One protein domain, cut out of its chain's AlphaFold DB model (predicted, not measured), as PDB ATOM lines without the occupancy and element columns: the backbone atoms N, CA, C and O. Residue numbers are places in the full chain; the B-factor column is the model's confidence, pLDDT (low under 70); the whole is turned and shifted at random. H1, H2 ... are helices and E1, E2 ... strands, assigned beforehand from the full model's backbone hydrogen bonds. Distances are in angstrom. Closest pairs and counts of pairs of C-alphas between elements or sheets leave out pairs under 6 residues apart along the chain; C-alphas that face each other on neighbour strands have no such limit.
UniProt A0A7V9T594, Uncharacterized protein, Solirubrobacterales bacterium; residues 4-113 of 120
ATOM      1  N   ASP A   4      45.025 -63.078  -4.973       52.81
ATOM      2  CA  ASP A   4      46.279 -63.849  -4.935       52.81
ATOM      3  C   ASP A   4      47.014 -63.891  -6.289       52.81
ATOM      4  O   ASP A   4      48.240 -63.944  -6.316       52.81
ATOM      5  N   ASP A   5      46.292 -63.831  -7.417       59.31
ATOM      6  CA  ASP A   5      46.895 -63.896  -8.765       59.31
ATOM      7  C   ASP A   5      47.537 -62.553  -9.152       59.31
ATOM      8  O   ASP A   5      48.617 -62.518  -9.736       59.31
ATOM      9  N   PHE A   6      46.908 -61.438  -8.765       55.66
ATOM     10  CA  PHE A   6      47.433 -60.101  -9.037       55.66
ATOM     11  C   PHE A   6      48.625 -59.752  -8.140       55.66
ATOM     12  O   PHE A   6      49.669 -59.357  -8.651       55.66
ATOM     13  N   SER A   7      48.523 -60.003  -6.830       57.81
ATOM     14  CA  SER A   7      49.639 -59.801  -5.894       57.81
ATOM     15  C   SER A   7      50.875 -60.617  -6.302       57.81
ATOM     16  O   SER A   7      51.980 -60.080  -6.332       57.81
ATOM     17  N   SER A   8      50.698 -61.874  -6.729       59.31
ATOM     18  CA  SER A   8      51.811 -62.726  -7.177       59.31
ATOM     19  C   SER A   8      52.452 -62.249  -8.488       59.31
ATOM     20  O   SER A   8      53.673 -62.300  -8.628       59.31
ATOM     21  N   ARG A   9      51.652 -61.775  -9.456       59.94
ATOM     22  CA  ARG A   9      52.166 -61.221 -10.723       59.94
ATOM     23  C   ARG A   9      52.888 -59.898 -10.524       59.94
ATOM     24  O   ARG A   9      53.939 -59.700 -11.118       59.94
ATOM     25  N   LEU A  10      52.356 -59.045  -9.657       57.97
ATOM     26  CA  LEU A  10      52.962 -57.770  -9.320       57.97
ATOM     27  C   LEU A  10      54.303 -57.972  -8.606       57.97
ATOM     28  O   LEU A  10      55.281 -57.340  -8.983       57.97
ATOM     29  N   HIS A  11      54.392 -58.895  -7.642       56.62
ATOM     30  CA  HIS A  11      55.676 -59.256  -7.034       56.62
ATOM     31  C   HIS A  11      56.695 -59.723  -8.085       56.62
ATOM     32  O   HIS A  11      57.830 -59.256  -8.069       56.62
ATOM     33  N   ALA A  12      56.283 -60.563  -9.040       57.59
ATOM     34  CA  ALA A  12      57.155 -61.008 -10.128       57.59
ATOM     35  C   ALA A  12      57.577 -59.862 -11.073       57.59
ATOM     36  O   ALA A  12      58.742 -59.794 -11.460       57.59
ATOM     37  N   GLU A  13      56.669 -58.940 -11.420       54.53
ATOM     38  CA  GLU A  13      56.969 -57.763 -12.253       54.53
ATOM     39  C   GLU A  13      57.916 -56.779 -11.544       54.53
ATOM     40  O   GLU A  13      58.866 -56.274 -12.155       54.53
ATOM     41  N   LEU A  14      57.719 -56.564 -10.240       55.31
ATOM     42  CA  LEU A  14      58.584 -55.739  -9.394       55.31
ATOM     43  C   LEU A  14      59.988 -56.350  -9.235       55.31
ATOM     44  O   LEU A  14      60.980 -55.620  -9.274       55.31
ATOM     45  N   GLU A  15      60.100 -57.679  -9.134       52.16
ATOM     46  CA  GLU A  15      61.386 -58.392  -9.140       52.16
ATOM     47  C   GLU A  15      62.127 -58.253 -10.481       52.16
ATOM     48  O   GLU A  15      63.353 -58.122 -10.496       52.16
ATOM     49  N   THR A  16      61.411 -58.227 -11.613       46.50
ATOM     50  CA  THR A  16      62.023 -58.061 -12.945       46.50
ATOM     51  C   THR A  16      62.483 -56.643 -13.268       46.50
ATOM     52  O   THR A  16      63.437 -56.486 -14.032       46.50
ATOM     53  N   HIS A  17      61.837 -55.612 -12.719       48.91
ATOM     54  CA  HIS A  17      62.151 -54.217 -13.050       48.91
ATOM     55  C   HIS A  17      63.107 -53.531 -12.061       48.91
ATOM     56  O   HIS A  17      63.658 -52.480 -12.397       48.91
ATOM     57  N   GLY A  18      63.397 -54.163 -10.915       39.47
ATOM     58  CA  GLY A  18      64.313 -53.652  -9.891       39.47
ATOM     59  C   GLY A  18      63.815 -52.349  -9.241       39.47
ATOM     60  O   GLY A  18      62.955 -51.662  -9.791       39.47
ATOM     61  N   PRO A  19      64.339 -51.958  -8.063       42.28
ATOM     62  CA  PRO A  19      63.948 -50.710  -7.427       42.28
ATOM     63  C   PRO A  19      64.604 -49.556  -8.189       42.28
ATOM     64  O   PRO A  19      65.661 -49.052  -7.812       42.28
ATOM     65  N   ALA A  20      63.993 -49.136  -9.292       42.62
ATOM     66  CA  ALA A  20      64.341 -47.894  -9.955       42.62
ATOM     67  C   ALA A  20      63.773 -46.726  -9.136       42.62
ATOM     68  O   ALA A  20      62.869 -46.013  -9.561       42.62
ATOM     69  N   GLY A  21      64.328 -46.531  -7.938       43.53
ATOM     70  CA  GLY A  21      64.265 -45.265  -7.228       43.53
ATOM     71  C   GLY A  21      65.059 -44.244  -8.029       43.53
ATOM     72  O   GLY A  21      66.271 -44.124  -7.865       43.53
ATOM     73  N   HIS A  22      64.398 -43.558  -8.952       40.44
ATOM     74  CA  HIS A  22      64.894 -42.351  -9.604       40.44
ATOM     75  C   HIS A  22      63.819 -41.272  -9.480       40.44
ATOM     76  O   HIS A  22      62.634 -41.611  -9.462       40.44
ATOM     77  N   PRO A  23      64.204 -39.984  -9.409       40.00
ATOM     78  CA  PRO A  23      63.268 -38.870  -9.436       40.00
ATOM     79  C   PRO A  23      62.599 -38.829 -10.815       40.00
ATOM     80  O   PRO A  23      63.038 -38.141 -11.735       40.00
ATOM     81  N   SER A  24      61.564 -39.649 -10.974       44.81
ATOM     82  CA  SER A  24      60.608 -39.563 -12.064       44.81
ATOM     83  C   SER A  24      59.882 -38.223 -11.924       44.81
ATOM     84  O   SER A  24      59.634 -37.805 -10.790       44.81
ATOM     85  N   PRO A  25      59.506 -37.538 -13.016       53.03
ATOM     86  CA  PRO A  25      58.735 -36.291 -12.976       53.03
ATOM     87  C   PRO A  25      57.314 -36.421 -12.365       53.03
ATOM     88  O   PRO A  25      56.465 -35.570 -12.587       53.03
ATOM     89  N   GLY A  26      57.070 -37.441 -11.537       61.62
ATOM     90  CA  GLY A  26      55.821 -37.789 -10.873       61.62
ATOM     91  C   GLY A  26      55.071 -38.904 -11.613       61.62
ATOM     92  O   GLY A  26      55.232 -39.046 -12.827       61.62
ATOM     93  N   PRO A  27      54.227 -39.690 -10.918       69.88
ATOM     94  CA  PRO A  27      53.441 -40.783 -11.517       69.88
ATOM     95  C   PRO A  27      52.491 -40.334 -12.643       69.88
ATOM     96  O   PRO A  27      51.988 -41.171 -13.384       69.88
ATOM     97  N   HIS A  28      52.260 -39.025 -12.804       73.69
ATOM     98  CA  HIS A  28      51.377 -38.451 -13.820       73.69
ATOM     99  C   HIS A  28      51.998 -38.354 -15.223       73.69
ATOM    100  O   HIS A  28      51.254 -38.194 -16.191       73.69
ATOM    101  N   ILE A  29      53.326 -38.449 -15.375       82.69
ATOM    102  CA  ILE A  29      53.987 -38.282 -16.678       82.69
ATOM    103  C   ILE A  29      54.218 -39.627 -17.361       82.69
ATOM    104  O   ILE A  29      54.879 -40.518 -16.831       82.69
ATOM    105  N   CYS A  30      53.738 -39.754 -18.598       85.19
ATOM    106  CA  CYS A  30      53.951 -40.961 -19.383       85.19
ATOM    107  C   CYS A  30      55.421 -41.075 -19.818       85.19
ATOM    108  O   CYS A  30      55.907 -40.181 -20.517       85.19
ATOM    109  N   PRO A  31      56.115 -42.192 -19.534       83.75
ATOM    110  CA  PRO A  31      57.504 -42.367 -19.957       83.75
ATOM    111  C   PRO A  31      57.649 -42.540 -21.478       83.75
ATOM    112  O   PRO A  31      58.733 -42.338 -22.015       83.75
ATOM    113  N   ALA A  32      56.572 -42.908 -22.182       86.50
ATOM    114  CA  ALA A  32      56.595 -43.157 -23.623       86.50
ATOM    115  C   ALA A  32      56.299 -41.903 -24.461       86.50
ATOM    116  O   ALA A  32      57.002 -41.630 -25.430       86.50
ATOM    117  N   CYS A  33      55.254 -41.142 -24.113       89.62
ATOM    118  CA  CYS A  33      54.818 -39.981 -24.900       89.62
ATOM    119  C   CYS A  33      54.946 -38.641 -24.170       89.62
ATOM    120  O   CYS A  33      54.568 -37.616 -24.729       89.62
ATOM    121  N   THR A  34      55.464 -38.627 -22.936       86.69
ATOM    122  CA  THR A  34      55.670 -37.428 -22.097       86.69
ATOM    123  C   THR A  34      54.400 -36.649 -21.736       86.69
ATOM    124  O   THR A  34      54.480 -35.594 -21.116       86.69
ATOM    125  N   ALA A  35      53.220 -37.170 -22.082       84.56
ATOM    126  CA  ALA A  35      51.948 -36.555 -21.728       84.56
ATOM    127  C   ALA A  35      51.711 -36.621 -20.205       84.56
ATOM    128  O   ALA A  35      51.958 -37.680 -19.616       84.56
ATOM    129  N   PRO A  36      51.180 -35.554 -19.579       82.50
ATOM    130  CA  PRO A  36      50.951 -35.488 -18.136       82.50
ATOM    131  C   PRO A  36      49.618 -36.125 -17.708       82.50
ATOM    132  O   PRO A  36      48.911 -35.593 -16.863       82.50
ATOM    133  N   PHE A  37      49.242 -37.241 -18.339       75.44
ATOM    134  CA  PHE A  37      47.926 -37.868 -18.183       75.44
ATOM    135  C   PHE A  37      48.031 -39.380 -18.008       75.44
ATOM    136  O   PHE A  37      47.324 -40.136 -18.663       75.44
ATOM    137  N   VAL A  38      48.959 -39.855 -17.186       85.06
ATOM    138  CA  VAL A  38      48.962 -41.267 -16.782       85.06
ATOM    139  C   VAL A  38      47.875 -41.482 -15.734       85.06
ATOM    140  O   VAL A  38      47.787 -40.713 -14.783       85.06
ATOM    141  N   THR A  39      47.053 -42.514 -15.917       83.31
ATOM    142  CA  THR A  39      45.935 -42.864 -15.033       83.31
ATOM    143  C   THR A  39      46.231 -44.174 -14.298       83.31
ATOM    144  O   THR A  39      46.502 -45.180 -14.962       83.31
ATOM    145  N   PRO A  40      46.174 -44.205 -12.955       85.62
ATOM    146  CA  PRO A  40      46.151 -45.432 -12.173       85.62
ATOM    147  C   PRO A  40      44.952 -46.292 -12.566       85.62
ATOM    148  O   PRO A  40      43.815 -45.825 -12.574       85.62
ATOM    149  N   ILE A  41      45.203 -47.554 -12.891       88.94
ATOM    150  CA  ILE A  41      44.150 -48.555 -13.092       88.94
ATOM    151  C   ILE A  41      43.971 -49.376 -11.817       88.94
ATOM    152  O   ILE A  41      42.854 -49.756 -11.475       88.94
ATOM    153  N   GLU A  42      45.072 -49.662 -11.124       85.50
ATOM    154  CA  GLU A  42      45.073 -50.497  -9.931       85.50
ATOM    155  C   GLU A  42      46.199 -50.065  -8.989       85.50
ATOM    156  O   GLU A  42      47.290 -49.728  -9.449       85.50
ATOM    157  N   ALA A  43      45.936 -50.080  -7.684       83.38
ATOM    158  CA  ALA A  43      46.905 -49.749  -6.645       83.38
ATOM    159  C   ALA A  43      46.846 -50.791  -5.522       83.38
ATOM    160  O   ALA A  43      45.764 -51.209  -5.105       83.38
ATOM    161  N   LEU A  44      48.014 -51.204  -5.038       85.25
ATOM    162  CA  LEU A  44      48.170 -52.117  -3.913       85.25
ATOM    163  C   LEU A  44      49.133 -51.530  -2.894       85.25
ATOM    164  O   LEU A  44      50.267 -51.198  -3.226       85.25
ATOM    165  N   GLU A  45      48.688 -51.483  -1.647       85.25
ATOM    166  CA  GLU A  45      49.534 -51.172  -0.501       85.25
ATOM    167  C   GLU A  45      50.554 -52.303  -0.291       85.25
ATOM    168  O   GLU A  45      50.184 -53.475  -0.170       85.25
ATOM    169  N   ILE A  46      51.839 -51.949  -0.298       84.25
ATOM    170  CA  ILE A  46      52.948 -52.857   0.027       84.25
ATOM    171  C   ILE A  46      53.242 -52.762   1.526       84.25
ATOM    172  O   ILE A  46      53.402 -53.782   2.199       84.25
ATOM    173  N   ASP A  47      53.303 -51.531   2.029       82.75
ATOM    174  CA  ASP A  47      53.442 -51.171   3.435       82.75
ATOM    175  C   ASP A  47      52.804 -49.793   3.687       82.75
ATOM    176  O   ASP A  47      52.222 -49.206   2.780       82.75
ATOM    177  N   GLU A  48      52.936 -49.280   4.914       81.88
ATOM    178  CA  GLU A  48      52.347 -48.007   5.362       81.88
ATOM    179  C   GLU A  48      52.705 -46.800   4.474       81.88
ATOM    180  O   GLU A  48      51.965 -45.823   4.459       81.88
ATOM    181  N   TRP A  49      53.819 -46.855   3.737       80.31
ATOM    182  CA  TRP A  49      54.350 -45.712   2.990       80.31
ATOM    183  C   TRP A  49      54.496 -45.965   1.495       80.31
ATOM    184  O   TRP A  49      54.792 -45.019   0.769       80.31
ATOM    185  N   HIS A  50      54.319 -47.203   1.026       79.56
ATOM    186  CA  HIS A  50      54.589 -47.578  -0.358       79.56
ATOM    187  C   HIS A  50      53.433 -48.325  -1.004       79.56
ATOM    188  O   HIS A  50      52.896 -49.302  -0.475       79.56
ATOM    189  N   PHE A  51      53.153 -47.934  -2.241       83.44
ATOM    190  CA  PHE A  51      52.096 -48.496  -3.060       83.44
ATOM    191  C   PHE A  51      52.652 -48.925  -4.408       83.44
ATOM    192  O   PHE A  51      53.324 -48.162  -5.100       83.44
ATOM    193  N   ALA A  52      52.333 -50.145  -4.818       82.69
ATOM    194  CA  ALA A  52      52.516 -50.570  -6.191       82.69
ATOM    195  C   ALA A  52      51.308 -50.134  -7.015       82.69
ATOM    196  O   ALA A  52      50.179 -50.535  -6.733       82.69
ATOM    197  N   VAL A  53      51.545 -49.344  -8.055       83.31
ATOM    198  CA  VAL A  53      50.491 -48.793  -8.902       83.31
ATOM    199  C   VAL A  53      50.703 -49.244 -10.334       83.31
ATOM    200  O   VAL A  53      51.753 -48.989 -10.924       83.31
ATOM    201  N   LYS A  54      49.687 -49.901 -10.897       86.06
ATOM    202  CA  LYS A  54      49.569 -50.151 -12.329       86.06
ATOM    203  C   LYS A  54      48.887 -48.956 -12.979       86.06
ATOM    204  O   LYS A  54      47.826 -48.516 -12.535       86.06
ATOM    205  N   SER A  55      49.456 -48.470 -14.070       86.44
ATOM    206  CA  SER A  55      48.994 -47.273 -14.756       86.44
ATOM    207  C   SER A  55      48.884 -47.466 -16.263       86.44
ATOM    208  O   SER A  55      49.546 -48.323 -16.852       86.44
ATOM    209  N   TYR A  56      48.058 -46.628 -16.883       88.62
ATOM    210  CA  TYR A  56      47.831 -46.576 -18.321       88.62
ATOM    211  C   TYR A  56      47.854 -45.142 -18.841       88.62
ATOM    212  O   TYR A  56      47.401 -44.213 -18.176       88.62
ATOM    213  N   CYS A  57      48.368 -44.958 -20.053       88.62
ATOM    214  CA  CYS A  57      48.332 -43.688 -20.755       88.62
ATOM    215  C   CYS A  57      47.216 -43.686 -21.817       88.62
ATOM    216  O   CYS A  57      47.370 -44.342 -22.849       88.62
ATOM    217  N   PRO A  58      46.156 -42.871 -21.665       87.31
ATOM    218  CA  PRO A  58      45.077 -42.758 -22.642       87.31
ATOM    219  C   PRO A  58      45.514 -42.094 -23.951       87.31
ATOM    220  O   PRO A  58      44.839 -42.250 -24.963       87.31
ATOM    221  N   ASN A  59      46.644 -41.382 -23.958       89.25
ATOM    222  CA  ASN A  59      47.157 -40.726 -25.160       89.25
ATOM    223  C   ASN A  59      47.860 -41.697 -26.124       89.25
ATOM    224  O   ASN A  59      47.728 -41.564 -27.336       89.25
ATOM    225  N   CYS A  60      48.638 -42.652 -25.603       92.12
ATOM    226  CA  CYS A  60      49.491 -43.516 -26.435       92.12
ATOM    227  C   CYS A  60      49.320 -45.018 -26.187       92.12
ATOM    228  O   CYS A  60      49.937 -45.820 -26.883       92.12
ATOM    229  N   GLY A  61      48.506 -45.404 -25.206       91.19
ATOM    230  CA  GLY A  61      48.238 -46.798 -24.870       91.19
ATOM    231  C   GLY A  61      49.294 -47.474 -23.992       91.19
ATOM    232  O   GLY A  61      49.197 -48.672 -23.765       91.19
ATOM    233  N   TRP A  62      50.313 -46.747 -23.520       88.88
ATOM    234  CA  TRP A  62      51.334 -47.312 -22.634       88.88
ATOM    235  C   TRP A  62      50.707 -47.867 -21.352       88.88
ATOM    236  O   TRP A  62      49.899 -47.182 -20.732       88.88
ATOM    237  N   GLU A  63      51.137 -49.057 -20.941       88.62
ATOM    238  CA  GLU A  63      50.858 -49.644 -19.633       88.62
ATOM    239  C   GLU A  63      52.174 -49.899 -18.897       88.62
ATOM    240  O   GLU A  63      53.174 -50.288 -19.509       88.62
ATOM    241  N   GLY A  64      52.170 -49.716 -17.581       83.69
ATOM    242  CA  GLY A  64      53.305 -50.059 -16.734       83.69
ATOM    243  C   GLY A  64      52.938 -50.081 -15.261       83.69
ATOM    244  O   GLY A  64      51.844 -49.669 -14.881       83.69
ATOM    245  N   ALA A  65      53.856 -50.570 -14.438       83.25
ATOM    246  CA  ALA A  65      53.723 -50.565 -12.991       83.25
ATOM    247  C   ALA A  65      54.933 -49.881 -12.348       83.25
ATOM    248  O   ALA A  65      56.044 -49.942 -12.880       83.25
ATOM    249  N   GLY A  66      54.711 -49.229 -11.212       81.00
ATOM    250  CA  GLY A  66      55.754 -48.588 -10.417       81.00
ATOM    251  C   GLY A  66      55.426 -48.633  -8.931       81.00
ATOM    252  O   GLY A  66      54.268 -48.809  -8.557       81.00
ATOM    253  N   ILE A  67      56.451 -48.486  -8.092       82.88
ATOM    254  CA  ILE A  67      56.274 -48.275  -6.653       82.88
ATOM    255  C   ILE A  67      56.365 -46.778  -6.397       82.88
ATOM    256  O   ILE A  67      57.328 -46.135  -6.821       82.88
ATOM    257  N   PHE A  68      55.372 -46.248  -5.701       82.50
ATOM    258  CA  PHE A  68      55.286 -44.848  -5.322       82.50
ATOM    259  C   PHE A  68      55.145 -44.743  -3.812       82.50
ATOM    260  O   PHE A  68      54.549 -45.617  -3.182       82.50
ATOM    261  N   ASP A  69      55.733 -43.693  -3.250       83.75
ATOM    262  CA  ASP A  69      55.482 -43.326  -1.867       83.75
ATOM    263  C   ASP A  69      54.148 -42.575  -1.737       83.75
ATOM    264  O   ASP A  69      53.571 -42.110  -2.728       83.75
ATOM    265  N   ASP A  70      53.662 -42.478  -0.504       79.81
ATOM    266  CA  ASP A  70      52.435 -41.754  -0.161       79.81
ATOM    267  C   ASP A  70      52.465 -40.302  -0.674       79.81
ATOM    268  O   ASP A  70      51.526 -39.837  -1.313       79.81
ATOM    269  N   GLU A  71      53.603 -39.611  -0.536       81.75
ATOM    270  CA  GLU A  71      53.759 -38.226  -0.998       81.75
ATOM    271  C   GLU A  71      53.612 -38.089  -2.528       81.75
ATOM    272  O   GLU A  71      53.056 -37.110  -3.038       81.75
ATOM    273  N   ALA A  72      54.116 -39.055  -3.303       79.00
ATOM    274  CA  ALA A  72      53.963 -39.063  -4.751       79.00
ATOM    275  C   ALA A  72      52.521 -39.318  -5.192       79.00
ATOM    276  O   ALA A  72      52.118 -38.755  -6.215       79.00
ATOM    277  N   LEU A  73      51.767 -40.133  -4.450       78.69
ATOM    278  CA  LEU A  73      50.342 -40.352  -4.701       78.69
ATOM    279  C   LEU A  73      49.496 -39.158  -4.267       78.69
ATOM    280  O   LEU A  73      48.653 -38.717  -5.038       78.69
ATOM    281  N   GLU A  74      49.784 -38.547  -3.122       83.88
ATOM    282  CA  GLU A  74      49.075 -37.349  -2.673       83.88
ATOM    283  C   GLU A  74      49.263 -36.191  -3.669       83.88
ATOM    284  O   GLU A  74      48.298 -35.553  -4.090       83.88
ATOM    285  N   ARG A  75      50.494 -35.968  -4.156       80.88
ATOM    286  CA  ARG A  75      50.750 -34.985  -5.228       80.88
ATOM    287  C   ARG A  75      49.994 -35.304  -6.516       80.88
ATOM    288  O   ARG A  75      49.631 -34.386  -7.251       80.88
ATOM    289  N   TYR A  76      49.819 -36.584  -6.823       79.12
ATOM    290  CA  TYR A  76      49.064 -37.017  -7.990       79.12
ATOM    291  C   TYR A  76      47.572 -36.707  -7.838       79.12
ATOM    292  O   TYR A  76      46.994 -36.098  -8.739       79.12
ATOM    293  N   ASP A  77      46.984 -37.047  -6.692       82.38
ATOM    294  CA  ASP A  77      45.568 -36.820  -6.399       82.38
ATOM    295  C   ASP A  77      45.223 -35.328  -6.375       82.38
ATOM    296  O   ASP A  77      44.254 -34.911  -7.009       82.38
ATOM    297  N   VAL A  78      46.075 -34.494  -5.767       85.44
ATOM    298  CA  VAL A  78      45.917 -33.029  -5.813       85.44
ATOM    299  C   VAL A  78      45.888 -32.524  -7.258       85.44
ATOM    300  O   VAL A  78      45.012 -31.741  -7.626       85.44
ATOM    301  N   GLY A  79      46.804 -33.000  -8.107       82.19
ATOM    302  CA  GLY A  79      46.838 -32.609  -9.519       82.19
ATOM    303  C   GLY A  79      45.600 -33.062 -10.304       82.19
ATOM    304  O   GLY A  79      45.129 -32.335 -11.185       82.19
ATOM    305  N   LEU A  80      45.048 -34.238  -9.990       83.00
ATOM    306  CA  LEU A  80      43.801 -34.719 -10.589       83.00
ATOM    307  C   LEU A  80      42.598 -33.865 -10.186       83.00
ATOM    308  O   LEU A  80      41.772 -33.536 -11.045       83.00
ATOM    309  N   ASP A  81      42.507 -33.492  -8.916       86.31
ATOM    310  CA  ASP A  81      41.427 -32.653  -8.407       86.31
ATOM    311  C   ASP A  81      41.484 -31.251  -9.022       86.31
ATOM    312  O   ASP A  81      40.474 -30.753  -9.530       86.31
ATOM    313  N   GLU A  82      42.672 -30.643  -9.076       86.69
ATOM    314  CA  GLU A  82      42.887 -29.347  -9.728       86.69
ATOM    315  C   GLU A  82      42.514 -29.388 -11.216       86.69
ATOM    316  O   GLU A  82      41.784 -28.522 -11.709       86.69
ATOM    317  N   GLY A  83      42.968 -30.418 -11.937       84.25
ATOM    318  CA  GLY A  83      42.643 -30.604 -13.351       84.25
ATOM    319  C   GLY A  83      41.143 -30.796 -13.587       84.25
ATOM    320  O   GLY A  83      40.574 -30.204 -14.506       84.25
ATOM    321  N   THR A  84      40.482 -31.579 -12.734       86.81
ATOM    322  CA  THR A  84      39.033 -31.811 -12.801       86.81
ATOM    323  C   THR A  84      38.256 -30.528 -12.527       86.81
ATOM    324  O   THR A  84      37.297 -30.222 -13.241       86.81
ATOM    325  N   HIS A  85      38.690 -29.744 -11.540       91.56
ATOM    326  CA  HIS A  85      38.085 -28.459 -11.223       91.56
ATOM    327  C   HIS A  85      38.182 -27.483 -12.401       91.56
ATOM    328  O   HIS A  85      37.167 -26.930 -12.823       91.56
ATOM    329  N   ALA A  86      39.365 -27.355 -13.008       91.12
ATOM    330  CA  ALA A  86      39.570 -26.494 -14.170       91.12
ATOM    331  C   ALA A  86      38.678 -26.886 -15.364       91.12
ATOM    332  O   ALA A  86      38.126 -26.021 -16.049       91.12
ATOM    333  N   LEU A  87      38.496 -28.191 -15.611       91.56
ATOM    334  CA  LEU A  87      37.592 -28.678 -16.658       91.56
ATOM    335  C   LEU A  87      36.124 -28.357 -16.353       91.56
ATOM    336  O   LEU A  87      35.393 -27.944 -17.255       91.56
ATOM    337  N   ALA A  88      35.692 -28.520 -15.101       94.31
ATOM    338  CA  ALA A  88      34.329 -28.206 -14.683       94.31
ATOM    339  C   ALA A  88      34.019 -26.704 -14.819       94.31
ATOM    340  O   ALA A  88      32.960 -26.338 -15.331       94.31
ATOM    341  N   GLU A  89      34.953 -25.835 -14.428       96.38
ATOM    342  CA  GLU A  89      34.819 -24.385 -14.605       96.38
ATOM    343  C   GLU A  89      34.733 -23.995 -16.084       96.38
ATOM    344  O   GLU A  89      33.851 -23.228 -16.480       96.38
ATOM    345  N   ALA A  90      35.609 -24.553 -16.925       94.50
ATOM    346  CA  ALA A  90      35.587 -24.299 -18.362       94.50
ATOM    347  C   ALA A  90      34.264 -24.748 -19.007       94.50
ATOM    348  O   ALA A  90      33.708 -24.023 -19.836       94.50
ATOM    349  N   LEU A  91      33.733 -25.908 -18.607       96.44
ATOM    350  CA  LEU A  91      32.436 -26.393 -19.073       96.44
ATOM    351  C   LEU A  91      31.304 -25.442 -18.666       96.44
ATOM    352  O   LEU A  91      30.516 -25.048 -19.524       96.44
ATOM    353  N   ALA A  92      31.260 -25.009 -17.404       94.88
ATOM    354  CA  ALA A  92      30.230 -24.093 -16.912       94.88
ATOM    355  C   ALA A  92      30.225 -22.754 -17.672       94.88
ATOM    356  O   ALA A  92      29.165 -22.203 -17.985       94.88
ATOM    357  N   LEU A  93      31.408 -22.235 -18.018       95.06
ATOM    358  CA  LEU A  93      31.536 -21.028 -18.837       95.06
ATOM    359  C   LEU A  93      30.974 -21.230 -20.252       95.06
ATOM    360  O   LEU A  93      30.254 -20.365 -20.757       95.06
ATOM    361  N   LEU A  94      31.268 -22.370 -20.883       95.06
ATOM    362  CA  LEU A  94      30.738 -22.704 -22.207       95.06
ATOM    363  C   LEU A  94      29.219 -22.891 -22.185       95.06
ATOM    364  O   LEU A  94      28.531 -22.395 -23.075       95.06
ATOM    365  N   GLU A  95      28.679 -23.562 -21.169       94.62
ATOM    366  CA  GLU A  95      27.234 -23.730 -20.988       94.62
ATOM    367  C   GLU A  95      26.525 -22.384 -20.825       94.62
ATOM    368  O   GLU A  95      25.499 -22.143 -21.464       94.62
ATOM    369  N   HIS A  96      27.098 -21.475 -20.031       93.31
ATOM    370  CA  HIS A  96      26.549 -20.136 -19.851       93.31
ATOM    371  C   HIS A  96      26.512 -19.343 -21.168       93.31
ATOM    372  O   HIS A  96      25.509 -18.703 -21.497       93.31
ATOM    373  N   GLU A  97      27.588 -19.408 -21.949       93.12
ATOM    374  CA  GLU A  97      27.685 -18.737 -23.245       93.12
ATOM    375  C   GLU A  97      26.737 -19.345 -24.294       93.12
ATOM    376  O   GLU A  97      26.070 -18.617 -25.040       93.12
ATOM    377  N   ASN A  98      26.607 -20.671 -24.310       92.06
ATOM    378  CA  ASN A  98      25.654 -21.373 -25.165       92.06
ATOM    379  C   ASN A  98      24.217 -20.973 -24.826       92.06
ATOM    380  O   ASN A  98      23.477 -20.566 -25.721       92.06
ATOM    381  N   ALA A  99      23.852 -20.976 -23.541       89.88
ATOM    382  CA  ALA A  99      22.530 -20.557 -23.090       89.88
ATOM    383  C   ALA A  99      22.227 -19.110 -23.503       89.88
ATOM    384  O   ALA A  99      21.135 -18.805 -23.980       89.88
ATOM    385  N   ARG A 100      23.207 -18.204 -23.400       90.56
ATOM    386  CA  ARG A 100      23.057 -16.819 -23.870       90.56
ATOM    387  C   ARG A 100      22.752 -16.751 -25.369       90.56
ATOM    388  O   ARG A 100      21.899 -15.966 -25.790       90.56
ATOM    389  N   SER A 101      23.435 -17.566 -26.166       89.31
ATOM    390  CA  SER A 101      23.199 -17.672 -27.609       89.31
ATOM    391  C   SER A 101      21.845 -18.310 -27.934       89.31
ATOM    392  O   SER A 101      21.173 -17.887 -28.878       89.31
ATOM    393  N   ASP A 102      21.398 -19.280 -27.139       90.19
ATOM    394  CA  ASP A 102      20.071 -19.892 -27.244       90.19
ATOM    395  C   ASP A 102      18.966 -18.878 -26.959       90.19
ATOM    396  O   ASP A 102      18.047 -18.734 -27.765       90.19
ATOM    397  N   PHE A 103      19.089 -18.096 -25.884       91.31
ATOM    398  CA  PHE A 103      18.130 -17.038 -25.566       91.31
ATOM    399  C   PHE A 103      18.056 -15.969 -26.656       91.31
ATOM    400  O   PHE A 103      16.963 -15.502 -26.977       91.31
ATOM    401  N   ALA A 104      19.190 -15.583 -27.251       90.81
ATOM    402  CA  ALA A 104      19.199 -14.634 -28.362       90.81
ATOM    403  C   ALA A 104      18.460 -15.193 -29.589       90.81
ATOM    404  O   ALA A 104      17.598 -14.510 -30.140       90.81
ATOM    405  N   ARG A 105      18.727 -16.451 -29.962       90.25
ATOM    406  CA  ARG A 105      18.025 -17.136 -31.061       90.25
ATOM    407  C   ARG A 105      16.530 -17.270 -30.794       90.25
ATOM    408  O   ARG A 105      15.727 -17.011 -31.684       90.25
ATOM    409  N   PHE A 106      16.158 -17.629 -29.569       88.94
ATOM    410  CA  PHE A 106      14.766 -17.747 -29.152       88.94
ATOM    411  C   PHE A 106      14.036 -16.400 -29.204       88.94
ATOM    412  O   PHE A 106      12.947 -16.311 -29.767       88.94
ATOM    413  N   ARG A 107      14.657 -15.325 -28.698       92.19
ATOM    414  CA  ARG A 107      14.130 -13.956 -28.819       92.19
ATOM    415  C   ARG A 107      13.896 -13.581 -30.279       92.19
ATOM    416  O   ARG A 107      12.845 -13.032 -30.598       92.19
ATOM    417  N   ASP A 108      14.867 -13.845 -31.145       93.50
ATOM    418  CA  ASP A 108      14.774 -13.480 -32.558       93.50
ATOM    419  C   ASP A 108      13.675 -14.295 -33.268       93.50
ATOM    420  O   ASP A 108      12.936 -13.744 -34.080       93.50
ATOM    421  N   ALA A 109      13.493 -15.568 -32.900       91.50
ATOM    422  CA  ALA A 109      12.400 -16.406 -33.388       91.50
ATOM    423  C   ALA A 109      11.018 -15.914 -32.915       91.50
ATOM    424  O   ALA A 109      10.098 -15.845 -33.727       91.50
ATOM    425  N   LEU A 110      10.881 -15.503 -31.646       90.88
ATOM    426  CA  LEU A 110       9.656 -14.870 -31.135       90.88
ATOM    427  C   LEU A 110       9.342 -13.571 -31.885       90.88
ATOM    428  O   LEU A 110       8.204 -13.344 -32.282       90.88
ATOM    429  N   ALA A 111      10.349 -12.717 -32.094       91.25
ATOM    430  CA  ALA A 111      10.186 -11.443 -32.793       91.25
ATOM    431  C   ALA A 111       9.808 -11.618 -34.273       91.25
ATOM    432  O   ALA A 111       9.146 -10.754 -34.843       91.25
ATOM    433  N   ALA A 112      10.232 -12.725 -34.886       94.50
ATOM    434  CA  ALA A 112       9.875 -13.101 -36.248       94.50
ATOM    435  C   ALA A 112       8.561 -13.901 -36.345       94.50
ATOM    436  O   ALA A 112       8.230 -14.348 -37.441       94.50
ATOM    437  N   GLU A 113       7.850 -14.119 -35.227       88.31
ATOM    438  CA  GLU A 113       6.665 -14.993 -35.135       88.31
ATOM    439  C   GLU A 113       6.918 -16.410 -35.696       88.31
ATOM    440  O   GLU A 113       6.013 -17.085 -36.179       88.31
TER     441      GLU A 113
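This is residues 4 to 113 of the 120 residues of an uncharacterized protein of Solirubrobacterales bacterium (UniProt A0A7V9T594). A small compact head has one very long helix, H2, sticking out of it like a handle. The head is a twisted three-stranded sheet, E1, E2 and E3, with H1 crossing one of its faces and a long link without named elements, residues 18 to 38, leading from H1 into E1; H2 follows directly on E3, and residues 81 to 113, of which 81 to 111 belong to H2, stand free. The printed part has 110 residues, with two named helices and three named strands in the order H1 E1 E2 E3 H2; the sheet, in the order E1 E2 E3, is antiparallel, and the class is mixed, helices and strands. The whole is extended, with a radius of gyration of the C-alphas of 21.9 A and spans of 74 by 28 by 25 A, the length being made by the free part of H2.

E1 is residues 39 to 47, 21.6 A from first to last C-alpha, and bends by 65 degrees at residue 42. E2 is residues 50 to 56, 19.2 A long, and E3 is residues 63 to 69, 19.4 A long. H1 is residues 4 to 17, 20.3 A long, with C-alpha 4 at (46.279, -63.849, -4.935). H2 is residues 70 to 111, 61.4 A long, from C-alpha 70 at (52.435, -41.754, -0.161) to C-alpha 111 at (10.186, -11.443, -32.793).

The strongly twisted sheet is a meander, each strand the antiparallel neighbour of the one before, with E1 and E3 as edge strands. E1 and E2 form a hairpin at 162 degrees, with N 44 and O 52 at 2.8 A, within hydrogen-bond range. E2 and E3 form a hairpin at 155 degrees, with N 53 and O 66 at 2.8 A, also within range. H1 is on the sheet at a height of 9.6 A and runs across the strands, at 89 degrees to E1 on the local plane. It lies over E1 and E3, and only just over E2, on which 3 of its C-alphas fall. The closest C-alphas of H1 and E3 are those of Leu 14 and Gly 66, 7.8 A apart. H2 is on the opposite face, giving three layers, helices on both faces of a sheet. It lies over none of the strands, but only just: 2 of its 42 C-alphas fall on E1. The closest C-alphas of E2 and H2 are those of His 50 and Asp 70, 6.2 A apart. H1 and H2 are apart. In H1 and H2 every O i to N i+4 pair is within hydrogen-bond range.

The C-alphas farthest apart are those of Glu 15 and Glu 113, 74.5 A. Without the free stretch, 77 residues span 31 by 25 by 21 A. The printed part has no cut, and the link from H1 to E1, 21 residues, is long. Mean pLDDT of the printed part is 79.3, and residues 4 to 27 are under 70.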